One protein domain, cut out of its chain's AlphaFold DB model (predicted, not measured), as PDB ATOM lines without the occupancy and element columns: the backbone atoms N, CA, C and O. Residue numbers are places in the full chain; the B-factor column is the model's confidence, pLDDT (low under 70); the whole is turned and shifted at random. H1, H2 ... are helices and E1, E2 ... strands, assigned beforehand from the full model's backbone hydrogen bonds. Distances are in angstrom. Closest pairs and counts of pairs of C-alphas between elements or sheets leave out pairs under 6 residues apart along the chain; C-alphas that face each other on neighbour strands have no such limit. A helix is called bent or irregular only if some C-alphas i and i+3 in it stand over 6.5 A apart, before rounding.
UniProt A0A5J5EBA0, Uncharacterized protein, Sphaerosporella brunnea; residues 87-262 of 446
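This is residues 87 to 262 of the 446 residues of an uncharacterized protein of Sphaerosporella brunnea (UniProt A0A5J5EBA0). A small sheet of three parallel strands has the helix H2 lying along one face, and H6 crosses H2 on the side away from the sheet. H1 and H4 run side by side near E4, H5 meets H6, two long loops, residues 119 to 144 and residues 194 to 216, lead into E2 and E4, and E1 and H3 lie far from the centre. The printed part has 176 residues, with six named helices and four named strands in the order E1 H1 E2 H2 E3 H3 E4 H4 H5 H6; the sheet order is E3 E2 E4. The class is mixed, helices and strands, with under half of the residues in named elements. The whole is compact, with a radius of gyration of the C-alphas of 16.4 A and spans of 52 by 44 by 32 A.

Start at E2, residues 145 to 149, the inner strand. Beside it is E3, residues 177 to 181, parallel at 17 degrees, with N 146 and O 177 2.8 A apart, within hydrogen-bond range. E4, residues 217 to 221, is parallel to E2 at 23 degrees, with N 149 and O 220 at 2.8 A. H2, residues 157 to 173, is on one face, two layers in all, at a height over the sheet of 9.0 A; it lies over E3 and E2 and runs along the strands, at 3 degrees to E2 on the local plane. E2, H2 and E3 form a strand-helix-strand unit, two parallel neighbour strands with a helix between, and its crossover is right-handed. H6, residues 244 to 262, touches H2 about perpendicular, at 90 degrees, the closest C-alphas being those of Phe 165 and Gly 258, 3.9 A apart. With its residues 248 to 251 alone, H6 touches H5, residues 231 to 237, at 80 degrees, about perpendicular; the closest C-alphas, of Phe 237 and Gly 250, are 5.2 A apart. H4, residues 222 to 228, touches H1, residues 106 to 118, at a shallow tilt of 22 degrees, the same way; the closest C-alphas, of Ala 110 and Thr 224, are 5.3 A apart. H1 and H4 only graze the sheet. H3, residues 190 to 193, touches no helix and is not on the sheet. E1, residues 95 to 97, pairs with no named strand. Every O i to N i+4 pair is within hydrogen-bond range in H1, H2 and H5, against 11 of 15 in H6 and 1 of 3 in H4, where 3 of 4 O i to N i+3 pairs are; H3 is too short for an i+4 pair.

Find C-alpha 95 at (-33.437, -43.533, -21.700), where E1 begins. H1 is 18.3 A long, H2 24.2 A, E2 12.9 A, E3 13.2 A and E4 13.4 A. H6, 27.5 A long, ends at C-alpha 262 at (-1.516, -44.414, -4.511) and has a kink of 56 degrees near residue 251. H4 and H6 are irregular: C-alphas 223 and 226 are 7.7 A apart, and C-alphas 247 and 250 are 7.8 A apart.

The C-alphas of Asp 91 and Asp 192, the two farthest apart, are 52.2 A from each other. The printed part has no cut. The links H1 to E2 and H3 to E4 are long, with 26 and 23 residues. The mean pLDDT of the printed part is 86.9; it is under 70 at residues 119 to 123, 139 to 141, 152 to 153 and 196 to 205.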
ATOM      1  N   ASN A  87     -34.813 -48.226 -19.185       71.31
ATOM      2  CA  ASN A  87     -36.156 -47.677 -19.241       71.31
ATOM      3  C   ASN A  87     -36.155 -46.624 -20.335       71.31
ATOM      4  O   ASN A  87     -35.499 -45.594 -20.182       71.31
ATOM      5  N   ASP A  88     -36.855 -46.925 -21.419       76.00
ATOM      6  CA  ASP A  88     -37.097 -45.986 -22.500       76.00
ATOM      7  C   ASP A  88     -38.404 -45.244 -22.213       76.00
ATOM      8  O   ASP A  88     -39.434 -45.851 -21.917       76.00
ATOM      9  N   ASP A  89     -38.344 -43.921 -22.265       75.19
ATOM     10  CA  ASP A  89     -39.516 -43.066 -22.332       75.19
ATOM     11  C   ASP A  89     -39.888 -42.934 -23.813       75.19
ATOM     12  O   ASP A  89     -39.178 -42.283 -24.583       75.19
ATOM     13  N   GLU A  90     -40.964 -43.607 -24.228       74.81
ATOM     14  CA  GLU A  90     -41.399 -43.647 -25.630       74.81
ATOM     15  C   GLU A  90     -41.812 -42.265 -26.165       74.81
ATOM     16  O   GLU A  90     -41.675 -42.017 -27.364       74.81
ATOM     17  N   ASP A  91     -42.239 -41.348 -25.290       76.62
ATOM     18  CA  ASP A  91     -42.714 -40.018 -25.680       76.62
ATOM     19  C   ASP A  91     -41.550 -39.049 -25.928       76.62
ATOM     20  O   ASP A  91     -41.579 -38.246 -26.865       76.62
ATOM     21  N   THR A  92     -40.502 -39.117 -25.103       79.44
ATOM     22  CA  THR A  92     -39.329 -38.228 -25.219       79.44
ATOM     23  C   THR A  92     -38.154 -38.870 -25.960       79.44
ATOM     24  O   THR A  92     -37.233 -38.182 -26.414       79.44
ATOM     25  N   GLY A  93     -38.169 -40.196 -26.109       80.81
ATOM     26  CA  GLY A  93     -37.036 -40.993 -26.568       80.81
ATOM     27  C   GLY A  93     -35.854 -40.977 -25.595       80.81
ATOM     28  O   GLY A  93     -34.753 -41.372 -25.991       80.81
ATOM     29  N   ASN A  94     -36.052 -40.476 -24.372       87.38
ATOM     30  CA  ASN A  94     -35.048 -40.517 -23.322       87.38
ATOM     31  C   ASN A  94     -34.892 -41.940 -22.805       87.38
ATOM     32  O   ASN A  94     -35.827 -42.737 -22.826       87.38
ATOM     33  N   TRP A  95     -33.708 -42.240 -22.294       87.69
ATOM     34  CA  TRP A  95     -33.437 -43.533 -21.700       87.69
ATOM     35  C   TRP A  95     -32.640 -43.383 -20.414       87.69
ATOM     36  O   TRP A  95     -31.815 -42.483 -20.257       87.69
ATOM     37  N   THR A  96     -32.882 -44.281 -19.469       88.38
ATOM     38  CA  THR A  96     -32.145 -44.330 -18.207       88.38
ATOM     39  C   THR A  96     -31.802 -45.765 -17.842       88.38
ATOM     40  O   THR A  96     -32.389 -46.717 -18.359       88.38
ATOM     41  N   LEU A  97     -30.839 -45.923 -16.943       87.31
ATOM     42  CA  LEU A  97     -30.555 -47.198 -16.301       87.31
ATOM     43  C   LEU A  97     -31.195 -47.190 -14.922       87.31
ATOM     44  O   LEU A  97     -31.145 -46.190 -14.215       87.31
ATOM     45  N   ALA A  98     -31.762 -48.311 -14.495       82.81
ATOM     46  CA  ALA A  98     -32.128 -48.437 -13.094       82.81
ATOM     47  C   ALA A  98     -30.868 -48.281 -12.209       82.81
ATOM     48  O   ALA A  98     -29.780 -48.751 -12.555       82.81
ATOM     49  N   LEU A  99     -31.003 -47.629 -11.052       80.50
ATOM     50  CA  LEU A  99     -29.934 -47.595 -10.057       80.50
ATOM     51  C   LEU A  99     -30.028 -48.862  -9.193       80.50
ATOM     52  O   LEU A  99     -31.106 -49.145  -8.664       80.50
ATOM     53  N   PRO A 100     -28.953 -49.649  -9.039       79.06
ATOM     54  CA  PRO A 100     -29.037 -50.876  -8.264       79.06
ATOM     55  C   PRO A 100     -29.094 -50.577  -6.756       79.06
ATOM     56  O   PRO A 100     -28.645 -49.535  -6.284       79.06
ATOM     57  N   ALA A 101     -29.651 -51.502  -5.973       80.31
ATOM     58  CA  ALA A 101     -29.709 -51.362  -4.511       80.31
ATOM     59  C   ALA A 101     -28.342 -51.588  -3.832       80.31
ATOM     60  O   ALA A 101     -28.134 -51.190  -2.687       80.31
ATOM     61  N   SER A 102     -27.412 -52.232  -4.537       82.62
ATOM     62  CA  SER A 102     -26.056 -52.552  -4.092       82.62
ATOM     63  C   SER A 102     -25.070 -52.437  -5.263       82.62
ATOM     64  O   SER A 102     -25.498 -52.434  -6.422       82.62
ATOM     65  N   PRO A 103     -23.752 -52.343  -5.001       84.94
ATOM     66  CA  PRO A 103     -22.747 -52.374  -6.058       84.94
ATOM     67  C   PRO A 103     -22.909 -53.598  -6.973       84.94
ATOM     68  O   PRO A 103     -23.143 -54.716  -6.507       84.94
ATOM     69  N   LEU A 104     -22.808 -53.378  -8.285       86.50
ATOM     70  CA  LEU A 104     -22.931 -54.442  -9.280       86.50
ATOM     71  C   LEU A 104     -21.749 -55.408  -9.196       86.50
ATOM     72  O   LEU A 104     -20.614 -55.009  -8.956       86.50
ATOM     73  N   THR A 105     -21.998 -56.683  -9.488       87.56
ATOM     74  CA  THR A 105     -20.897 -57.623  -9.730       87.56
ATOM     75  C   THR A 105     -20.182 -57.265 -11.038       87.56
ATOM     76  O   THR A 105     -20.834 -56.772 -11.964       87.56
ATOM     77  N   PRO A 106     -18.885 -57.575 -11.197       87.88
ATOM     78  CA  PRO A 106     -18.148 -57.277 -12.432       87.88
ATOM     79  C   PRO A 106     -18.806 -57.857 -13.690       87.88
ATOM     80  O   PRO A 106     -18.900 -57.196 -14.720       87.88
ATOM     81  N   GLY A 107     -19.360 -59.071 -13.597       88.88
ATOM     82  CA  GLY A 107     -20.109 -59.672 -14.702       88.88
ATOM     83  C   GLY A 107     -21.399 -58.919 -15.044       88.88
ATOM     84  O   GLY A 107     -21.764 -58.843 -16.216       88.88
ATOM     85  N   ALA A 108     -22.092 -58.349 -14.052       89.38
ATOM     86  CA  ALA A 108     -23.234 -57.474 -14.304       89.38
ATOM     87  C   ALA A 108     -22.783 -56.149 -14.931       89.38
ATOM     88  O   ALA A 108     -23.383 -55.733 -15.917       89.38
ATOM     89  N   MET A 109     -21.687 -55.554 -14.444       90.88
ATOM     90  CA  MET A 109     -21.123 -54.331 -15.020       90.88
ATOM     91  C   MET A 109     -20.798 -54.488 -16.512       90.88
ATOM     92  O   MET A 109     -21.228 -53.669 -17.321       90.88
ATOM     93  N   ALA A 110     -20.111 -55.574 -16.887       90.75
ATOM     94  CA  ALA A 110     -19.771 -55.863 -18.281       90.75
ATOM     95  C   ALA A 110     -21.012 -56.004 -19.174       90.75
ATOM     96  O   ALA A 110     -21.056 -55.444 -20.267       90.75
ATOM     97  N   ARG A 111     -22.047 -56.715 -18.702       89.69
ATOM     98  CA  ARG A 111     -23.308 -56.872 -19.446       89.69
ATOM     99  C   ARG A 111     -24.048 -55.550 -19.609       89.69
ATOM    100  O   ARG A 111     -24.560 -55.284 -20.691       89.69
ATOM    101  N   THR A 112     -24.087 -54.719 -18.566       89.50
ATOM    102  CA  THR A 112     -24.686 -53.381 -18.637       89.50
ATOM    103  C   THR A 112     -23.955 -52.515 -19.662       89.50
ATOM    104  O   THR A 112     -24.603 -51.918 -20.515       89.50
ATOM    105  N   CYS A 113     -22.619 -52.498 -19.646       90.19
ATOM    106  CA  CYS A 113     -21.845 -51.760 -20.641       90.19
ATOM    107  C   CYS A 113     -22.045 -52.284 -22.064       90.19
ATOM    108  O   CYS A 113     -22.290 -51.485 -22.965       90.19
ATOM    109  N   ALA A 114     -22.042 -53.602 -22.272       89.06
ATOM    110  CA  ALA A 114     -22.341 -54.183 -23.579       89.06
ATOM    111  C   ALA A 114     -23.722 -53.733 -24.092       89.06
ATOM    112  O   ALA A 114     -23.837 -53.273 -25.225       89.06
ATOM    113  N   ALA A 115     -24.756 -53.780 -23.244       85.75
ATOM    114  CA  ALA A 115     -26.104 -53.340 -23.607       85.75
ATOM    115  C   ALA A 115     -26.167 -51.849 -23.985       85.75
ATOM    116  O   ALA A 115     -26.840 -51.495 -24.951       85.75
ATOM    117  N   VAL A 116     -25.448 -50.980 -23.263       86.06
ATOM    118  CA  VAL A 116     -25.368 -49.542 -23.572       86.06
ATOM    119  C   VAL A 116     -24.619 -49.298 -24.887       86.06
ATOM    120  O   VAL A 116     -25.106 -48.555 -25.734       86.06
ATOM    121  N   HIS A 117     -23.477 -49.953 -25.107       81.25
ATOM    122  CA  HIS A 117     -22.689 -49.775 -26.332       81.25
ATOM    123  C   HIS A 117     -23.389 -50.332 -27.579       81.25
ATOM    124  O   HIS A 117     -23.298 -49.724 -28.641       81.25
ATOM    125  N   HIS A 118     -24.166 -51.416 -27.467       74.31
ATOM    126  CA  HIS A 118     -24.980 -51.915 -28.584       74.31
ATOM    127  C   HIS A 118     -26.021 -50.900 -29.087       74.31
ATOM    128  O   HIS A 118     -26.436 -50.994 -30.238       74.31
ATOM    129  N   ARG A 119     -26.414 -49.905 -28.278       68.25
ATOM    130  CA  ARG A 119     -27.310 -48.820 -28.716       68.25
ATOM    131  C   ARG A 119     -26.614 -47.770 -29.585       68.25
ATOM    132  O   ARG A 119     -27.286 -47.013 -30.278       68.25
ATOM    133  N   SER A 120     -25.281 -47.719 -29.570       60.59
ATOM    134  CA  SER A 120     -24.485 -46.750 -30.323       60.59
ATOM    135  C   SER A 120     -23.531 -47.470 -31.276       60.59
ATOM    136  O   SER A 120     -22.370 -47.693 -30.963       60.59
ATOM    137  N   HIS A 121     -24.000 -47.782 -32.488       54.34
ATOM    138  CA  HIS A 121     -23.150 -48.296 -33.577       54.34
ATOM    139  C   HIS A 121     -22.206 -47.243 -34.184       54.34
ATOM    140  O   HIS A 121     -21.503 -47.521 -35.153       54.34
ATOM    141  N   LEU A 122     -22.213 -46.018 -33.659       59.91
ATOM    142  CA  LEU A 122     -21.353 -44.937 -34.116       59.91
ATOM    143  C   LEU A 122     -20.127 -44.864 -33.210       59.91
ATOM    144  O   LEU A 122     -20.274 -44.760 -31.992       59.91
ATOM    145  N   HIS A 123     -18.939 -44.860 -33.817       66.56
ATOM    146  CA  HIS A 123     -17.707 -44.457 -33.148       66.56
ATOM    147  C   HIS A 123     -17.868 -43.003 -32.701       66.56
ATOM    148  O   HIS A 123     -17.927 -42.088 -33.525       66.56
ATOM    149  N   ARG A 124     -18.031 -42.796 -31.397       81.94
ATOM    150  CA  ARG A 124     -18.168 -41.474 -30.782       81.94
ATOM    151  C   ARG A 124     -16.900 -41.192 -29.981       81.94
ATOM    152  O   ARG A 124     -16.263 -42.119 -29.502       81.94
ATOM    153  N   GLY A 125     -16.513 -39.921 -29.871       88.44
ATOM    154  CA  GLY A 125     -15.323 -39.545 -29.099       88.44
ATOM    155  C   GLY A 125     -15.452 -39.945 -27.625       88.44
ATOM    156  O   GLY A 125     -16.566 -40.075 -27.117       88.44
ATOM    157  N   TYR A 126     -14.324 -40.086 -26.928       92.00
ATOM    158  CA  TYR A 126     -14.275 -40.569 -25.540       92.00
ATOM    159  C   TYR A 126     -15.207 -39.824 -24.575       92.00
ATOM    160  O   TYR A 126     -15.857 -40.428 -23.724       92.00
ATOM    161  N   TYR A 127     -15.302 -38.505 -24.743       92.44
ATOM    162  CA  TYR A 127     -16.124 -37.620 -23.918       92.44
ATOM    163  C   TYR A 127     -17.534 -37.386 -24.460       92.44
ATOM    164  O   TYR A 127     -18.216 -36.447 -24.048       92.44
ATOM    165  N   TYR A 128     -17.992 -38.214 -25.395       90.44
ATOM    166  CA  TYR A 128     -19.345 -38.102 -25.906       90.44
ATOM    167  C   TYR A 128     -20.382 -38.335 -24.796       90.44
ATOM    168  O   TYR A 128     -20.338 -39.329 -24.069       90.44
ATOM    169  N   VAL A 129     -21.362 -37.435 -24.722       88.88
ATOM    170  CA  VAL A 129     -22.525 -37.541 -23.839       88.88
ATOM    171  C   VAL A 129     -23.761 -37.723 -24.707       88.88
ATOM    172  O   VAL A 129     -24.019 -36.904 -25.590       88.88
ATOM    173  N   ASP A 130     -24.523 -38.790 -24.465       87.62
ATOM    174  CA  ASP A 130     -25.813 -38.972 -25.129       87.62
ATOM    175  C   ASP A 130     -26.818 -37.965 -24.552       87.62
ATOM    176  O   ASP A 130     -27.138 -38.061 -23.365       87.62
ATOM    177  N   PRO A 131     -27.335 -37.009 -25.349       88.19
ATOM    178  CA  PRO A 131     -28.287 -36.018 -24.855       88.19
ATOM    179  C   PRO A 131     -29.618 -36.633 -24.400       88.19
ATOM    180  O   PRO A 131     -30.383 -35.960 -23.718       88.19
ATOM    181  N   LYS A 132     -29.907 -37.886 -24.778       88.38
ATOM    182  CA  LYS A 132     -31.116 -38.619 -24.382       88.38
ATOM    183  C   LYS A 132     -30.929 -39.451 -23.114       88.38
ATOM    184  O   LYS A 132     -31.899 -40.010 -22.606       88.38
ATOM    185  N   PHE A 133     -29.701 -39.566 -22.609       88.44
ATOM    186  CA  PHE A 133     -29.446 -40.303 -21.381       88.44
ATOM    187  C   PHE A 133     -29.818 -39.466 -20.156       88.44
ATOM    188  O   PHE A 133     -29.264 -38.391 -19.926       88.44
ATOM    189  N   VAL A 134     -30.715 -40.000 -19.330       89.62
ATOM    190  CA  VAL A 134     -31.064 -39.431 -18.027       89.62
ATOM    191  C   VAL A 134     -30.300 -40.188 -16.950       89.62
ATOM    192  O   VAL A 134     -30.550 -41.369 -16.708       89.62
ATOM    193  N   ASP A 135     -29.364 -39.506 -16.294       89.06
ATOM    194  CA  ASP A 135     -28.505 -40.108 -15.281       89.06
ATOM    195  C   ASP A 135     -29.197 -40.195 -13.904       89.06
ATOM    196  O   ASP A 135     -29.371 -39.171 -13.238       89.06
ATOM    197  N   PRO A 136     -29.532 -41.402 -13.409       87.81
ATOM    198  CA  PRO A 136     -30.150 -41.587 -12.094       87.81
ATOM    199  C   PRO A 136     -29.158 -41.370 -10.937       87.81
ATOM    200  O   PRO A 136     -29.550 -41.367  -9.770       87.81
ATOM    201  N   THR A 137     -27.857 -41.266 -11.231       85.06
ATOM    202  CA  THR A 137     -26.803 -41.002 -10.246       85.06
ATOM    203  C   THR A 137     -26.513 -39.522 -10.062       85.06
ATOM    204  O   THR A 137     -25.741 -39.193  -9.160       85.06
ATOM    205  N   ALA A 138     -27.122 -38.653 -10.872       83.69
ATOM    206  CA  ALA A 138     -26.923 -37.215 -10.801       83.69
ATOM    207  C   ALA A 138     -27.284 -36.687  -9.399       83.69
ATOM    208  O   ALA A 138     -28.437 -36.728  -8.970       83.69
ATOM    209  N   GLY A 139     -26.267 -36.230  -8.664       69.88
ATOM    210  CA  GLY A 139     -26.401 -35.584  -7.358       69.88
ATOM    211  C   GLY A 139     -26.201 -34.066  -7.422       69.88
ATOM    212  O   GLY A 139     -26.140 -33.473  -8.497       69.88
ATOM    213  N   ALA A 140     -26.070 -33.426  -6.255       55.19
ATOM    214  CA  ALA A 140     -25.729 -32.003  -6.155       55.19
ATOM    215  C   ALA A 140     -24.371 -31.666  -6.818       55.19
ATOM    216  O   ALA A 140     -23.539 -32.545  -7.043       55.19
ATOM    217  N   ALA A 141     -24.175 -30.375  -7.114       61.12
ATOM    218  CA  ALA A 141     -23.089 -29.798  -7.912       61.12
ATOM    219  C   ALA A 141     -21.686 -30.417  -7.698       61.12
ATOM    220  O   ALA A 141     -21.248 -30.637  -6.570       61.12
ATOM    221  N   GLY A 142     -20.961 -30.633  -8.803       72.25
ATOM    222  CA  GLY A 142     -19.584 -31.143  -8.850       72.25
ATOM    223  C   GLY A 142     -19.362 -32.126 -10.008       72.25
ATOM    224  O   GLY A 142     -20.325 -32.623 -10.587       72.25
ATOM    225  N   ASN A 143     -18.100 -32.449 -10.314       83.12
ATOM    226  CA  ASN A 143     -17.713 -33.288 -11.465       83.12
ATOM    227  C   ASN A 143     -18.048 -34.789 -11.309       83.12
ATOM    228  O   ASN A 143     -17.778 -35.575 -12.214       83.12
ATOM    229  N   GLY A 144     -18.630 -35.200 -10.176       90.50
ATOM    230  CA  GLY A 144     -19.007 -36.586  -9.900       90.50
ATOM    231  C   GLY A 144     -17.930 -37.408  -9.186       90.50
ATOM    232  O   GLY A 144     -16.995 -36.873  -8.580       90.50
ATOM    233  N   SER A 145     -18.084 -38.729  -9.213       92.50
ATOM    234  CA  SER A 145     -17.141 -39.695  -8.643       92.50
ATOM    235  C   SER A 145     -16.787 -40.807  -9.631       92.50
ATOM    236  O   SER A 145     -17.510 -41.070 -10.596       92.50
ATOM    237  N   LEU A 146     -15.636 -41.433  -9.393       94.19
ATOM    238  CA  LEU A 146     -15.181 -42.652 -10.049       94.19
ATOM    239  C   LEU A 146     -14.775 -43.638  -8.955       94.19
ATOM    240  O   LEU A 146     -13.834 -43.387  -8.202       94.19
ATOM    241  N   THR A 147     -15.483 -44.758  -8.877       93.56
ATOM    242  CA  THR A 147     -15.140 -45.870  -7.990       93.56
ATOM    243  C   THR A 147     -14.522 -46.984  -8.820       93.56
ATOM    244  O   THR A 147     -15.184 -47.501  -9.718       93.56
ATOM    245  N   TYR A 148     -13.296 -47.394  -8.504       94.12
ATOM    246  CA  TYR A 148     -12.715 -48.614  -9.060       94.12
ATOM    247  C   TYR A 148     -12.974 -49.794  -8.121       94.12
ATOM    248  O   TYR A 148     -12.587 -49.732  -6.957       94.12
ATOM    249  N   SER A 149     -13.602 -50.864  -8.606       92.69
ATOM    250  CA  SER A 149     -13.806 -52.104  -7.852       92.69
ATOM    251  C   SER A 149     -12.804 -53.171  -8.281       92.69
ATOM    252  O   SER A 149     -12.713 -53.540  -9.455       92.69
ATOM    253  N   LEU A 150     -12.066 -53.688  -7.301       91.69
ATOM    254  CA  LEU A 150     -11.142 -54.813  -7.445       91.69
ATOM    255  C   LEU A 150     -11.843 -56.174  -7.311       91.69
ATOM    256  O   LEU A 150     -11.195 -57.219  -7.469       91.69
ATOM    257  N   ALA A 151     -13.154 -56.179  -7.041       85.50
ATOM    258  CA  ALA A 151     -13.965 -57.386  -7.005       85.50
ATOM    259  C   ALA A 151     -13.801 -58.166  -8.316       85.50
ATOM    260  O   ALA A 151     -13.911 -57.601  -9.402       85.50
ATOM    261  N   ALA A 152     -13.499 -59.464  -8.211       69.56
ATOM    262  CA  ALA A 152     -13.283 -60.383  -9.336       69.56
ATOM    263  C   ALA A 152     -12.485 -59.790 -10.531       69.56
ATOM    264  O   ALA A 152     -12.811 -60.085 -11.681       69.56
ATOM    265  N   GLY A 153     -11.448 -58.986 -10.238       68.00
ATOM    266  CA  GLY A 153     -10.616 -58.263 -11.211       68.00
ATOM    267  C   GLY A 153      -9.725 -59.141 -12.104       68.00
ATOM    268  O   GLY A 153      -9.973 -60.338 -12.264       68.00
ATOM    269  N   GLY A 154      -8.661 -58.568 -12.671       73.50
ATOM    270  CA  GLY A 154      -7.597 -59.334 -13.324       73.50
ATOM    271  C   GLY A 154      -6.979 -60.364 -12.377       73.50
ATOM    272  O   GLY A 154      -7.165 -60.318 -11.155       73.50
ATOM    273  N   TRP A 155      -6.283 -61.358 -12.922       86.25
ATOM    274  CA  TRP A 155      -5.603 -62.349 -12.078       86.25
ATOM    275  C   TRP A 155      -4.271 -61.798 -11.561       86.25
ATOM    276  O   TRP A 155      -3.882 -62.088 -10.428       86.25
ATOM    277  N   GLY A 156      -3.604 -60.947 -12.344       91.00
ATOM    278  CA  GLY A 156      -2.304 -60.388 -11.992       91.00
ATOM    279  C   GLY A 156      -2.380 -59.250 -10.970       91.00
ATOM    280  O   GLY A 156      -3.250 -58.377 -11.036       91.00
ATOM    281  N   LEU A 157      -1.405 -59.209 -10.054       94.44
ATOM    282  CA  LEU A 157      -1.229 -58.084  -9.132       94.44
ATOM    283  C   LEU A 157      -0.876 -56.799  -9.894       94.44
ATOM    284  O   LEU A 157      -1.578 -55.803  -9.769       94.44
ATOM    285  N   ALA A 158       0.158 -56.832 -10.742       95.44
ATOM    286  CA  ALA A 158       0.560 -55.672 -11.543       95.44
ATOM    287  C   ALA A 158      -0.522 -55.216 -12.537       95.44
ATOM    288  O   ALA A 158      -0.656 -54.023 -12.782       95.44
ATOM    289  N   GLU A 159      -1.314 -56.148 -13.073       94.19
ATOM    290  CA  GLU A 159      -2.475 -55.839 -13.919       94.19
ATOM    291  C   GLU A 159      -3.522 -55.040 -13.133       94.19
ATOM    292  O   GLU A 159      -3.901 -53.952 -13.557       94.19
ATOM    293  N   SER A 160      -3.891 -55.514 -11.937       94.88
ATOM    294  CA  SER A 160      -4.804 -54.790 -11.041       94.88
ATOM    295  C   SER A 160      -4.290 -53.376 -10.735       94.88
ATOM    296  O   SER A 160      -5.058 -52.420 -10.747       94.88
ATOM    297  N   LEU A 161      -2.985 -53.232 -10.472       96.69
ATOM    298  CA  LEU A 161      -2.370 -51.941 -10.154       96.69
ATOM    299  C   LEU A 161      -2.359 -50.984 -11.348       96.69
ATOM    300  O   LEU A 161      -2.685 -49.814 -11.169       96.69
ATOM    301  N   LEU A 162      -2.032 -51.459 -12.554       96.06
ATOM    302  CA  LEU A 162      -2.099 -50.640 -13.769       96.06
ATOM    303  C   LEU A 162      -3.504 -50.076 -13.980       96.06
ATOM    304  O   LEU A 162      -3.651 -48.886 -14.260       96.06
ATOM    305  N   GLU A 163      -4.536 -50.902 -13.815       96.06
ATOM    306  CA  GLU A 163      -5.924 -50.467 -13.976       96.06
ATOM    307  C   GLU A 163      -6.339 -49.458 -12.901       96.06
ATOM    308  O   GLU A 163      -6.912 -48.419 -13.226       96.06
ATOM    309  N   VAL A 164      -6.001 -49.720 -11.633       96.31
ATOM    310  CA  VAL A 164      -6.280 -48.803 -10.515       96.31
ATOM    311  C   VAL A 164      -5.586 -47.458 -10.719       96.31
ATOM    312  O   VAL A 164      -6.222 -46.418 -10.568       96.31
ATOM    313  N   PHE A 165      -4.304 -47.453 -11.091       97.75
ATOM    314  CA  PHE A 165      -3.551 -46.216 -11.311       97.75
ATOM    315  C   PHE A 165      -4.063 -45.441 -12.522       97.75
ATOM    316  O   PHE A 165      -4.167 -44.217 -12.454       97.75
ATOM    317  N   SER A 166      -4.467 -46.140 -13.584       97.31
ATOM    318  CA  SER A 166      -5.125 -45.518 -14.738       97.31
ATOM    319  C   SER A 166      -6.460 -44.886 -14.345       97.31
ATOM    320  O   SER A 166      -6.729 -43.741 -14.698       97.31
ATOM    321  N   ALA A 167      -7.284 -45.598 -13.572       97.00
ATOM    322  CA  ALA A 167      -8.575 -45.107 -13.098       97.00
ATOM    323  C   ALA A 167      -8.435 -43.909 -12.148       97.00
ATOM    324  O   ALA A 167      -9.210 -42.958 -12.243       97.00
ATOM    325  N   TYR A 168      -7.438 -43.930 -11.261       97.50
ATOM    326  CA  TYR A 168      -7.120 -42.803 -10.387       97.50
ATOM    327  C   TYR A 168      -6.688 -41.581 -11.191       97.50
ATOM    328  O   TYR A 168      -7.261 -40.508 -11.015       97.50
ATOM    329  N   GLY A 169      -5.720 -41.743 -12.098       97.69
ATOM    330  CA  GLY A 169      -5.248 -40.651 -12.945       97.69
ATOM    331  C   GLY A 169      -6.370 -40.044 -13.773       97.69
ATOM    332  O   GLY A 169      -6.501 -38.826 -13.845       97.69
ATOM    333  N   LEU A 170      -7.237 -40.891 -14.329       97.50
ATOM    334  CA  LEU A 170      -8.421 -40.466 -15.065       97.50
ATOM    335  C   LEU A 170      -9.408 -39.685 -14.184       97.50
ATOM    336  O   LEU A 170      -9.930 -38.657 -14.608       97.50
ATOM    337  N   ALA A 171      -9.643 -40.134 -12.948       96.25
ATOM    338  CA  ALA A 171     -10.491 -39.414 -12.003       96.25
ATOM    339  C   ALA A 171      -9.908 -38.037 -11.648       96.25
ATOM    340  O   ALA A 171     -10.643 -37.051 -11.657       96.25
ATOM    341  N   VAL A 172      -8.597 -37.960 -11.391       96.12
ATOM    342  CA  VAL A 172      -7.888 -36.698 -11.130       96.12
ATOM    343  C   VAL A 172      -7.989 -35.761 -12.331       96.12
ATOM    344  O   VAL A 172      -8.360 -34.601 -12.162       96.12
ATOM    345  N   HIS A 173      -7.727 -36.269 -13.537       96.81
ATOM    346  CA  HIS A 173      -7.816 -35.508 -14.783       96.81
ATOM    347  C   HIS A 173      -9.216 -34.916 -15.012       96.81
ATOM    348  O   HIS A 173      -9.348 -33.783 -15.462       96.81
ATOM    349  N   GLU A 174     -10.272 -35.643 -14.643       95.19
ATOM    350  CA  GLU A 174     -11.663 -35.184 -14.769       95.19
ATOM    351  C   GLU A 174     -12.168 -34.374 -13.563       95.19
ATOM    352  O   GLU A 174     -13.316 -33.924 -13.544       95.19
ATOM    353  N   GLY A 175     -11.353 -34.203 -12.521       93.81
ATOM    354  CA  GLY A 175     -11.771 -33.580 -11.264       93.81
ATOM    355  C   GLY A 175     -12.832 -34.381 -10.496       93.81
ATOM    356  O   GLY A 175     -13.558 -33.817  -9.677       93.81
ATOM    357  N   ARG A 176     -12.954 -35.689 -10.754       92.56
ATOM    358  CA  ARG A 176     -13.860 -36.597 -10.039       92.56
ATOM    359  C   ARG A 176     -13.278 -36.985  -8.686       92.56
ATOM    360  O   ARG A 176     -12.076 -37.190  -8.533       92.56
ATOM    361  N   ARG A 177     -14.151 -37.207  -7.700       92.44
ATOM    362  CA  ARG A 177     -13.745 -37.905  -6.469       92.44
ATOM    363  C   ARG A 177     -13.407 -39.355  -6.801       92.44
ATOM    364  O   ARG A 177     -14.265 -40.066  -7.317       92.44
ATOM    365  N   PHE A 178     -12.209 -39.804  -6.449       92.69
ATOM    366  CA  PHE A 178     -11.828 -41.205  -6.598       92.69
ATOM    367  C   PHE A 178     -12.153 -42.019  -5.340       92.69
ATOM    368  O   PHE A 178     -11.936 -41.555  -4.216       92.69
ATOM    369  N   ALA A 179     -12.641 -43.242  -5.531       91.38
ATOM    370  CA  ALA A 179     -12.769 -44.250  -4.488       91.38
ATOM    371  C   ALA A 179     -12.236 -45.598  -4.991       91.38
ATOM    372  O   ALA A 179     -12.400 -45.946  -6.159       91.38
ATOM    373  N   LEU A 180     -11.623 -46.364  -4.092       91.75
ATOM    374  CA  LEU A 180     -11.204 -47.735  -4.350       91.75
ATOM    375  C   LEU A 180     -12.051 -48.669  -3.492       91.75
ATOM    376  O   LEU A 180     -12.083 -48.528  -2.272       91.75
ATOM    377  N   ASP A 181     -12.718 -49.609  -4.142       90.38
ATOM    378  CA  ASP A 181     -13.403 -50.724  -3.512       90.38
ATOM    379  C   ASP A 181     -12.522 -51.974  -3.639       90.38
ATOM    380  O   ASP A 181     -12.426 -52.585  -4.705       90.38
ATOM    381  N   ASP A 182     -11.839 -52.332  -2.554       90.69
ATOM    382  CA  ASP A 182     -11.014 -53.536  -2.457       90.69
ATOM    383  C   ASP A 182     -11.789 -54.748  -1.913       90.69
ATOM    384  O   ASP A 182     -11.211 -55.830  -1.748       90.69
ATOM    385  N   SER A 183     -13.106 -54.610  -1.694       83.94
ATOM    386  CA  SER A 183     -13.954 -55.702  -1.229       83.94
ATOM    387  C   SER A 183     -14.065 -56.776  -2.320       83.94
ATOM    388  O   SER A 183     -14.766 -56.660  -3.321       83.94
ATOM    389  N   GLY A 184     -13.284 -57.844  -2.166       85.88
ATOM    390  CA  GLY A 184     -13.195 -58.932  -3.144       85.88
ATOM    391  C   GLY A 184     -11.944 -58.914  -4.024       85.88
ATOM    392  O   GLY A 184     -11.885 -59.681  -4.993       85.88
ATOM    393  N   TRP A 185     -10.932 -58.102  -3.696       91.69
ATOM    394  CA  TRP A 185      -9.629 -58.221  -4.342       91.69
ATOM    395  C   TRP A 185      -8.971 -59.561  -3.990       91.69
ATOM    396  O   TRP A 185      -8.795 -59.912  -2.822       91.69
ATOM    397  N   ARG A 186      -8.572 -60.332  -5.011       92.06
ATOM    398  CA  ARG A 186      -8.024 -61.690  -4.814       92.06
ATOM    399  C   ARG A 186      -6.702 -61.720  -4.049       92.06
ATOM    400  O   ARG A 186      -6.338 -62.770  -3.525       92.06
ATOM    401  N   TRP A 187      -6.002 -60.592  -4.012       92.44
ATOM    402  CA  TRP A 187      -4.727 -60.425  -3.329       92.44
ATOM    403  C   TRP A 187      -4.892 -60.020  -1.853       92.44
ATOM    404  O   TRP A 187      -3.900 -59.964  -1.143       92.44
ATOM    405  N   GLY A 188      -6.107 -59.792  -1.349       90.19
ATOM    406  CA  GLY A 188      -6.340 -59.316   0.022       90.19
ATOM    407  C   GLY A 188      -6.644 -57.820   0.068       90.19
ATOM    408  O   GLY A 188      -6.962 -57.229  -0.958       90.19
ATOM    409  N   ALA A 189      -6.580 -57.203   1.248       91.56
ATOM    410  CA  ALA A 189      -6.951 -55.796   1.407       91.56
ATOM    411  C   ALA A 189      -5.865 -54.864   0.846       91.56
ATOM    412  O   ALA A 189      -4.672 -55.148   0.961       91.56
ATOM    413  N   TRP A 190      -6.245 -53.700   0.319       93.38
ATOM    414  CA  TRP A 190      -5.301 -52.673  -0.137       93.38
ATOM    415  C   TRP A 190      -4.320 -52.265   0.969       93.38
ATOM    416  O   TRP A 190      -3.116 -52.126   0.734       93.38
ATOM    417  N   SER A 191      -4.827 -52.166   2.201       93.00
ATOM    418  CA  SER A 191      -4.050 -51.843   3.402       93.00
ATOM    419  C   SER A 191      -3.008 -52.897   3.778       93.00
ATOM    420  O   SER A 191      -2.092 -52.595   4.541       93.00
ATOM    421  N   ASP A 192      -3.105 -54.123   3.251       93.38
ATOM    422  CA  ASP A 192      -2.044 -55.111   3.435       93.38
ATOM    423  C   ASP A 192      -0.753 -54.633   2.747       93.38
ATOM    424  O   ASP A 192       0.348 -54.889   3.235       93.38
ATOM    425  N   TYR A 193      -0.860 -53.871   1.661       95.75
ATOM    426  CA  TYR A 193       0.256 -53.521   0.783       95.75
ATOM    427  C   TYR A 193       0.665 -52.056   0.863       95.75
ATOM    428  O   TYR A 193       1.857 -51.734   0.846       95.75
ATOM    429  N   PHE A 194      -0.317 -51.166   0.959       95.69
ATOM    430  CA  PHE A 194      -0.121 -49.735   0.815       95.69
ATOM    431  C   PHE A 194      -0.626 -48.987   2.044       95.69
ATOM    432  O   PHE A 194      -1.612 -49.354   2.681       95.69
ATOM    433  N   SER A 195       0.060 -47.902   2.370       89.88
ATOM    434  CA  SER A 195      -0.393 -46.923   3.344       89.88
ATOM    435  C   SER A 195      -1.636 -46.224   2.791       89.88
ATOM    436  O   SER A 195      -1.609 -45.699   1.677       89.88
ATOM    437  N   SER A 196      -2.725 -46.183   3.559       68.31
ATOM    438  CA  SER A 196      -3.914 -45.413   3.186       68.31
ATOM    439  C   SER A 196      -3.575 -43.918   3.223       68.31
ATOM    440  O   SER A 196      -3.517 -43.324   4.300       68.31
ATOM    441  N   SER A 197      -3.320 -43.288   2.076       53.97
ATOM    442  CA  SER A 197      -3.038 -41.844   2.018       53.97
ATOM    443  C   SER A 197      -4.286 -40.965   2.151       53.97
ATOM    444  O   SER A 197      -4.153 -39.753   2.303       53.97
ATOM    445  N   SER A 198      -5.494 -41.538   2.159       45.66
ATOM    446  CA  SER A 198      -6.736 -40.785   2.350       45.66
ATOM    447  C   SER A 198      -7.887 -41.685   2.810       45.66
ATOM    448  O   SER A 198      -8.366 -42.498   2.029       45.66
ATOM    449  N   SER A 199      -8.336 -41.533   4.061       42.44
ATOM    450  CA  SER A 199      -9.721 -41.745   4.541       42.44
ATOM    451  C   SER A 199     -10.553 -42.932   3.992       42.44
ATOM    452  O   SER A 199     -11.768 -42.789   3.838       42.44
ATOM    453  N   SER A 200      -9.953 -44.071   3.631       44.84
ATOM    454  CA  SER A 200     -10.633 -45.106   2.832       44.84
ATOM    455  C   SER A 200     -11.278 -46.223   3.648       44.84
ATOM    456  O   SER A 200     -12.035 -47.002   3.086       44.84
ATOM    457  N   SER A 201     -11.032 -46.316   4.956       39.88
ATOM    458  CA  SER A 201     -11.506 -47.460   5.748       39.88
ATOM    459  C   SER A 201     -12.995 -47.417   6.125       39.88
ATOM    460  O   SER A 201     -13.500 -48.408   6.634       39.88
ATOM    461  N   GLU A 202     -13.719 -46.317   5.871       39.00
ATOM    462  CA  GLU A 202     -15.136 -46.187   6.282       39.00
ATOM    463  C   GLU A 202     -16.072 -45.552   5.243       39.00
ATOM    464  O   GLU A 202     -17.280 -45.436   5.477       39.00
ATOM    465  N   ARG A 203     -15.576 -45.125   4.077       54.06
ATOM    466  CA  ARG A 203     -16.441 -44.437   3.113       54.06
ATOM    467  C   ARG A 203     -17.227 -45.478   2.313       54.06
ATOM    468  O   ARG A 203     -16.704 -46.046   1.362       54.06
ATOM    469  N   ARG A 204     -18.478 -45.731   2.730       57.78
ATOM    470  CA  ARG A 204     -19.460 -46.578   2.026       57.78
ATOM    471  C   ARG A 204     -19.334 -46.349   0.517       57.78
ATOM    472  O   ARG A 204     -19.549 -45.226   0.062       57.78
ATOM    473  N   VAL A 205     -18.987 -47.403  -0.221       68.56
ATOM    474  CA  VAL A 205     -18.902 -47.368  -1.682       68.56
ATOM    475  C   VAL A 205     -20.246 -46.885  -2.216       68.56
ATOM    476  O   VAL A 205     -21.278 -47.534  -2.029       68.56
ATOM    477  N   GLU A 206     -20.250 -45.693  -2.808       76.12
ATOM    478  CA  GLU A 206     -21.453 -45.133  -3.407       76.12
ATOM    479  C   GLU A 206     -21.840 -45.984  -4.617       76.12
ATOM    480  O   GLU A 206     -20.999 -46.318  -5.452       76.12
ATOM    481  N   VAL A 207     -23.123 -46.328  -4.721       83.56
ATOM    482  CA  VAL A 207     -23.625 -47.069  -5.875       83.56
ATOM    483  C   VAL A 207     -23.541 -46.185  -7.120       83.56
ATOM    484  O   VAL A 207     -24.151 -45.116  -7.169       83.56
ATOM    485  N   GLY A 208     -22.793 -46.652  -8.117       89.19
ATOM    486  CA  GLY A 208     -22.612 -45.997  -9.409       89.19
ATOM    487  C   GLY A 208     -23.026 -46.880 -10.584       89.19
ATOM    488  O   GLY A 208     -23.330 -48.064 -10.419       89.19
ATOM    489  N   LEU A 209     -23.021 -46.290 -11.776       92.06
ATOM    490  CA  LEU A 209     -23.284 -46.973 -13.037       92.06
ATOM    491  C   LEU A 209     -21.970 -47.274 -13.768       92.06
ATOM    492  O   LEU A 209     -21.069 -46.440 -13.753       92.06
ATOM    493  N   PRO A 210     -21.847 -48.437 -14.428       92.94
ATOM    494  CA  PRO A 210     -20.636 -48.791 -15.161       92.94
ATOM    495  C   PRO A 210     -20.539 -48.125 -16.535       92.94
ATOM    496  O   PRO A 210     -19.448 -47.835 -17.012       92.94
ATOM    497  N   CYS A 211     -21.690 -47.860 -17.146       91.25
ATOM    498  CA  CYS A 211     -21.856 -47.149 -18.402       91.25
ATOM    499  C   CYS A 211     -23.192 -46.378 -18.352       91.25
ATOM    500  O   CYS A 211     -24.068 -46.788 -17.590       91.25
ATOM    501  N   PRO A 212     -23.381 -45.308 -19.146       90.50
ATOM    502  CA  PRO A 212     -22.381 -44.692 -20.018       90.50
ATOM    503  C   PRO A 212     -21.278 -43.982 -19.219       90.50
ATOM    504  O   PRO A 212     -21.435 -43.684 -18.036       90.50
ATOM    505  N   ARG A 213     -20.154 -43.682 -19.879       90.62
ATOM    506  CA  ARG A 213     -18.987 -43.029 -19.257       90.62
ATOM    507  C   ARG A 213     -19.301 -41.663 -18.637       90.62
ATOM    508  O   ARG A 213     -18.617 -41.230 -17.706       90.62
ATOM    509  N   SER A 214     -20.330 -41.000 -19.159       89.56
ATOM    510  CA  SER A 214     -20.833 -39.712 -18.692       89.56
ATOM    511  C   SER A 214     -21.568 -39.779 -17.350       89.56
ATOM    512  O   SER A 214     -21.855 -38.722 -16.798       89.56
ATOM    513  N   ALA A 215     -21.845 -40.971 -16.804       91.75
ATOM    514  CA  ALA A 215     -22.490 -41.117 -15.501       91.75
ATOM    515  C   ALA A 215     -21.748 -40.326 -14.406       91.75
ATOM    516  O   ALA A 215     -20.514 -40.338 -14.317       91.75
ATOM    517  N   HIS A 216     -22.504 -39.635 -13.557       92.06
ATOM    518  CA  HIS A 216     -22.020 -38.788 -12.471       92.06
ATOM    519  C   HIS A 216     -21.300 -39.619 -11.417       92.06
ATOM    520  O   HIS A 216     -20.209 -39.253 -10.992       92.06
ATOM    521  N   ARG A 217     -21.841 -40.791 -11.070       93.19
ATOM    522  CA  ARG A 217     -21.141 -41.803 -10.267       93.19
ATOM    523  C   ARG A 217     -20.763 -42.977 -11.153       93.19
ATOM    524  O   ARG A 217     -21.583 -43.859 -11.401       93.19
ATOM    525  N   LEU A 218     -19.522 -42.978 -11.626       93.88
ATOM    526  CA  LEU A 218     -19.001 -44.012 -12.510       93.88
ATOM    527  C   LEU A 218     -18.402 -45.170 -11.702       93.88
ATOM    528  O   LEU A 218     -17.540 -44.955 -10.851       93.88
ATOM    529  N   ALA A 219     -18.828 -46.397 -11.995       93.75
ATOM    530  CA  ALA A 219     -18.273 -47.619 -11.423       93.75
ATOM    531  C   ALA A 219     -17.392 -48.340 -12.453       93.75
ATOM    532  O   ALA A 219     -17.864 -48.760 -13.502       93.75
ATOM    533  N   VAL A 220     -16.110 -48.514 -12.160       94.50
ATOM    534  CA  VAL A 220     -15.141 -49.139 -13.066       94.50
ATOM    535  C   VAL A 220     -14.636 -50.435 -12.448       94.50
ATOM    536  O   VAL A 220     -14.441 -50.520 -11.241       94.50
ATOM    537  N   SER A 221     -14.411 -51.456 -13.267       94.44
ATOM    538  CA  SER A 221     -13.711 -52.675 -12.862       94.44
ATOM    539  C   SER A 221     -12.924 -53.250 -14.037       94.44
ATOM    540  O   SER A 221     -13.094 -52.828 -15.183       94.44
ATOM    541  N   HIS A 222     -12.146 -54.297 -13.776       94.88
ATOM    542  CA  HIS A 222     -11.475 -55.081 -14.816       94.88
ATOM    543  C   HIS A 222     -12.436 -55.549 -15.924       94.88
ATOM    544  O   HIS A 222     -12.055 -55.646 -17.089       94.88
ATOM    545  N   ALA A 223     -13.695 -55.838 -15.576       93.44
ATOM    546  CA  ALA A 223     -14.701 -56.338 -16.509       93.44
ATOM    547  C   ALA A 223     -15.267 -55.247 -17.437       93.44
ATOM    548  O   ALA A 223     -15.900 -55.568 -18.439       93.44
ATOM    549  N   THR A 224     -15.037 -53.969 -17.119       93.56
ATOM    550  CA  THR A 224     -15.452 -52.826 -17.944       93.56
ATOM    551  C   THR A 224     -14.275 -52.119 -18.614       93.56
ATOM    552  O   THR A 224     -14.470 -51.075 -19.234       93.56
ATOM    553  N   ARG A 225     -13.052 -52.658 -18.505       93.25
ATOM    554  CA  ARG A 225     -11.830 -51.991 -18.982       93.25
ATOM    555  C   ARG A 225     -11.849 -51.682 -20.480       93.25
ATOM    556  O   ARG A 225     -11.395 -50.616 -20.861       93.25
ATOM    557  N   THR A 226     -12.458 -52.537 -21.302       92.62
ATOM    558  CA  THR A 226     -12.668 -52.309 -22.745       92.62
ATOM    559  C   THR A 226     -13.521 -51.096 -23.054       92.62
ATOM    560  O   THR A 226     -13.314 -50.456 -24.072       92.62
ATOM    561  N   PHE A 227     -14.467 -50.762 -22.181       92.06
ATOM    562  CA  PHE A 227     -15.363 -49.624 -22.373       92.06
ATOM    563  C   PHE A 227     -14.782 -48.328 -21.794       92.06
ATOM    564  O   PHE A 227     -15.157 -47.239 -22.213       92.06
ATOM    565  N   VAL A 228     -13.872 -48.431 -20.817       94.25
ATOM    566  CA  VAL A 228     -13.295 -47.269 -20.116       94.25
ATOM    567  C   VAL A 228     -11.922 -46.882 -20.656       94.25
ATOM    568  O   VAL A 228     -11.623 -45.693 -20.735       94.25
ATOM    569  N   PHE A 229     -11.102 -47.864 -21.020       95.44
ATOM    570  CA  PHE A 229      -9.733 -47.696 -21.508       95.44
ATOM    571  C   PHE A 229      -9.575 -48.122 -22.974       95.44
ATOM    572  O   PHE A 229      -8.447 -48.227 -23.429       95.44
ATOM    573  N   GLY A 230     -10.696 -48.329 -23.681       93.56
ATOM    574  CA  GLY A 230     -10.805 -48.822 -25.058       93.56
ATOM    575  C   GLY A 230     -10.250 -47.929 -26.169       93.56
ATOM    576  O   GLY A 230      -9.543 -46.956 -25.918       93.56
ATOM    577  N   HIS A 231     -10.646 -48.227 -27.412       91.94
ATOM    578  CA  HIS A 231     -10.249 -47.469 -28.608       91.94
ATOM    579  C   HIS A 231     -10.475 -45.967 -28.428       91.94
ATOM    580  O   HIS A 231      -9.572 -45.176 -28.672       91.94
ATOM    581  N   GLU A 232     -11.649 -45.576 -27.931       92.06
ATOM    582  CA  GLU A 232     -11.998 -44.174 -27.734       92.06
ATOM    583  C   GLU A 232     -11.067 -43.490 -26.721       92.06
ATOM    584  O   GLU A 232     -10.684 -42.340 -26.918       92.06
ATOM    585  N   PHE A 233     -10.675 -44.192 -25.651       95.31
ATOM    586  CA  PHE A 233      -9.712 -43.687 -24.667       95.31
ATOM    587  C   PHE A 233      -8.336 -43.512 -25.305       95.31
ATOM    588  O   PHE A 233      -7.708 -42.466 -25.153       95.31
ATOM    589  N   THR A 234      -7.880 -44.526 -26.037       94.94
ATOM    590  CA  THR A 234      -6.595 -44.488 -26.727       94.94
ATOM    591  C   THR A 234      -6.533 -43.322 -27.711       94.94
ATOM    592  O   THR A 234      -5.613 -42.514 -27.626       94.94
ATOM    593  N   ASP A 235      -7.546 -43.151 -28.557       93.75
ATOM    594  CA  ASP A 235      -7.607 -42.051 -29.523       93.75
ATOM    595  C   ASP A 235      -7.642 -40.668 -28.845       93.75
ATOM    596  O   ASP A 235      -7.104 -39.698 -29.377       93.75
ATOM    597  N   GLN A 236      -8.260 -40.567 -27.662       95.75
ATOM    598  CA  GLN A 236      -8.375 -39.318 -26.906       95.75
ATOM    599  C   GLN A 236      -7.069 -38.895 -26.226       95.75
ATOM    600  O   GLN A 236      -6.802 -37.697 -26.111       95.75
ATOM    601  N   PHE A 237      -6.308 -39.854 -25.700       96.81
ATOM    602  CA  PHE A 237      -5.139 -39.575 -24.862       96.81
ATOM    603  C   PHE A 237      -3.805 -39.827 -25.555       96.81
ATOM    604  O   PHE A 237      -2.762 -39.485 -24.996       96.81
ATOM    605  N   GLU A 238      -3.817 -40.401 -26.755       95.75
ATOM    606  CA  GLU A 238      -2.626 -40.460 -27.578       95.75
ATOM    607  C   GLU A 238      -2.326 -39.130 -28.273       95.75
ATOM    608  O   GLU A 238      -3.212 -38.403 -28.720       95.75
ATOM    609  N   ASN A 239      -1.039 -38.856 -28.458       95.25
ATOM    610  CA  ASN A 239      -0.567 -37.790 -29.320       95.25
ATOM    611  C   ASN A 239      -0.445 -38.287 -30.775       95.25
ATOM    612  O   ASN A 239       0.527 -38.980 -31.102       95.25
ATOM    613  N   PRO A 240      -1.351 -37.895 -31.695       94.69
ATOM    614  CA  PRO A 240      -1.348 -38.397 -33.071       94.69
ATOM    615  C   PRO A 240      -0.154 -37.903 -33.901       94.69
ATOM    616  O   PRO A 240       0.078 -38.399 -35.000       94.69
ATOM    617  N   THR A 241       0.618 -36.929 -33.402       96.00
ATOM    618  CA  THR A 241       1.799 -36.378 -34.094       96.00
ATOM    619  C   THR A 241       3.089 -37.153 -33.814       96.00
ATOM    620  O   THR A 241       4.133 -36.853 -34.396       96.00
ATOM    621  N   LYS A 242       3.046 -38.132 -32.905       95.38
ATOM    622  CA  LYS A 242       4.196 -38.944 -32.487       95.38
ATOM    623  C   LYS A 242       4.078 -40.374 -33.020       95.38
ATOM    624  O   LYS A 242       3.077 -40.756 -33.619       95.38
ATOM    625  N   ALA A 243       5.113 -41.185 -32.804       92.75
ATOM    626  CA  ALA A 243       5.151 -42.589 -33.212       92.75
ATOM    627  C   ALA A 243       5.529 -43.507 -32.041       92.75
ATOM    628  O   ALA A 243       6.239 -43.095 -31.122       92.75
ATOM    629  N   GLY A 244       5.059 -44.757 -32.092       90.81
ATOM    630  CA  GLY A 244       5.332 -45.770 -31.070       90.81
ATOM    631  C   GLY A 244       4.940 -45.305 -29.666       90.81
ATOM    632  O   GLY A 244       3.924 -44.635 -29.484       90.81
ATOM    633  N   SER A 245       5.778 -45.611 -28.677       94.19
ATOM    634  CA  SER A 245       5.535 -45.253 -27.274       94.19
ATOM    635  C   SER A 245       5.440 -43.754 -27.019       94.19
ATOM    636  O   SER A 245       4.765 -43.360 -26.079       94.19
ATOM    637  N   LEU A 246       6.041 -42.909 -27.864       95.81
ATOM    638  CA  LEU A 246       5.951 -41.453 -27.715       95.81
ATOM    639  C   LEU A 246       4.533 -40.915 -27.944       95.81
ATOM    640  O   LEU A 246       4.254 -39.791 -27.551       95.81
ATOM    641  N   ARG A 247       3.643 -41.695 -28.575       96.00
ATOM    642  CA  ARG A 247       2.214 -41.357 -28.673       96.00
ATOM    643  C   ARG A 247       1.507 -41.464 -27.332       96.00
ATOM    644  O   ARG A 247       0.467 -40.856 -27.164       96.00
ATOM    645  N   GLN A 248       2.033 -42.259 -26.410       96.06
ATOM    646  CA  GLN A 248       1.342 -42.672 -25.193       96.06
ATOM    647  C   GLN A 248       1.648 -41.758 -23.995       96.06
ATOM    648  O   GLN A 248       1.409 -42.161 -22.860       96.06
ATOM    649  N   ASP A 249       2.203 -40.563 -24.209       96.44
ATOM    650  CA  ASP A 249       2.624 -39.646 -23.140       96.44
ATOM    651  C   ASP A 249       1.461 -39.248 -22.220       96.44
ATOM    652  O   ASP A 249       1.592 -39.326 -20.998       96.44
ATOM    653  N   GLY A 250       0.294 -38.925 -22.786       97.44
ATOM    654  CA  GLY A 250      -0.920 -38.631 -22.019       97.44
ATOM    655  C   GLY A 250      -1.395 -39.821 -21.180       97.44
ATOM    656  O   GLY A 250      -1.673 -39.685 -19.988       97.44
ATOM    657  N   ILE A 251      -1.418 -41.017 -21.772       97.94
ATOM    658  CA  ILE A 251      -1.810 -42.262 -21.092       97.94
ATOM    659  C   ILE A 251      -0.826 -42.603 -19.964       97.94
ATOM    660  O   ILE A 251      -1.234 -42.962 -18.858       97.94
ATOM    661  N   PHE A 252       0.473 -42.444 -20.217       98.25
ATOM    662  CA  PHE A 252       1.522 -42.633 -19.222       98.25
ATOM    663  C   PHE A 252       1.383 -41.639 -18.068       98.25
ATOM    664  O   PHE A 252       1.487 -42.035 -16.907       98.25
ATOM    665  N   ALA A 253       1.102 -40.367 -18.361       98.12
ATOM    666  CA  ALA A 253       0.920 -39.327 -17.354       98.12
ATOM    667  C   ALA A 253      -0.269 -39.617 -16.421       98.12
ATOM    668  O   ALA A 253      -0.145 -39.452 -15.205       98.12
ATOM    669  N   LEU A 254      -1.388 -40.130 -16.954       97.75
ATOM    670  CA  LEU A 254      -2.511 -40.591 -16.128       97.75
ATOM    671  C   LEU A 254      -2.059 -41.684 -15.149       97.75
ATOM    672  O   LEU A 254      -2.288 -41.582 -13.944       97.75
ATOM    673  N   MET A 255      -1.348 -42.705 -15.631       97.38
ATOM    674  CA  MET A 255      -0.851 -43.777 -14.758       97.38
ATOM    675  C   MET A 255       0.164 -43.280 -13.739       97.38
ATOM    676  O   MET A 255       0.147 -43.724 -12.589       97.38
ATOM    677  N   ARG A 256       1.036 -42.348 -14.136       97.44
ATOM    678  CA  ARG A 256       2.024 -41.749 -13.244       97.44
ATOM    679  C   ARG A 256       1.352 -40.994 -12.100       97.44
ATOM    680  O   ARG A 256       1.754 -41.180 -10.953       97.44
ATOM    681  N   SER A 257       0.273 -40.260 -12.381       97.56
ATOM    682  CA  SER A 257      -0.565 -39.635 -11.351       97.56
ATOM    683  C   SER A 257      -1.108 -40.669 -10.352       97.56
ATOM    684  O   SER A 257      -1.056 -40.454  -9.139       97.56
ATOM    685  N   GLY A 258      -1.546 -41.837 -10.837       96.06
ATOM    686  CA  GLY A 258      -1.940 -42.973  -9.997       96.06
ATOM    687  C   GLY A 258      -0.815 -43.512  -9.116       96.06
ATOM    688  O   GLY A 258      -1.010 -43.692  -7.914       96.06
ATOM    689  N   VAL A 259       0.375 -43.717  -9.679       95.94
ATOM    690  CA  VAL A 259       1.560 -44.147  -8.922       95.94
ATOM    691  C   VAL A 259       1.892 -43.153  -7.802       95.94
ATOM    692  O   VAL A 259       2.042 -43.555  -6.650       95.94
ATOM    693  N   GLU A 260       1.943 -41.856  -8.094       95.06
ATOM    694  CA  GLU A 260       2.293 -40.812  -7.117       95.06
ATOM    695  C   GLU A 260       1.223 -40.637  -6.021       95.06
ATOM    696  O   GLU A 260       1.525 -40.393  -4.840       95.06
ATOM    697  N   GLY A 261      -0.047 -40.806  -6.395       93.88
ATOM    698  CA  GLY A 261      -1.181 -40.727  -5.479       93.88
ATOM    699  C   GLY A 261      -1.326 -41.953  -4.574       93.88
ATOM    700  O   GLY A 261      -1.652 -41.808  -3.389       93.88
ATOM    701  N   MET A 262      -1.067 -43.152  -5.110       94.31
ATOM    702  CA  MET A 262      -1.516 -44.414  -4.511       94.31
ATOM    703  C   MET A 262      -0.414 -45.450  -4.242       94.31
ATOM    704  O   MET A 262      -0.584 -46.258  -3.329       94.31
TER     705      MET A 262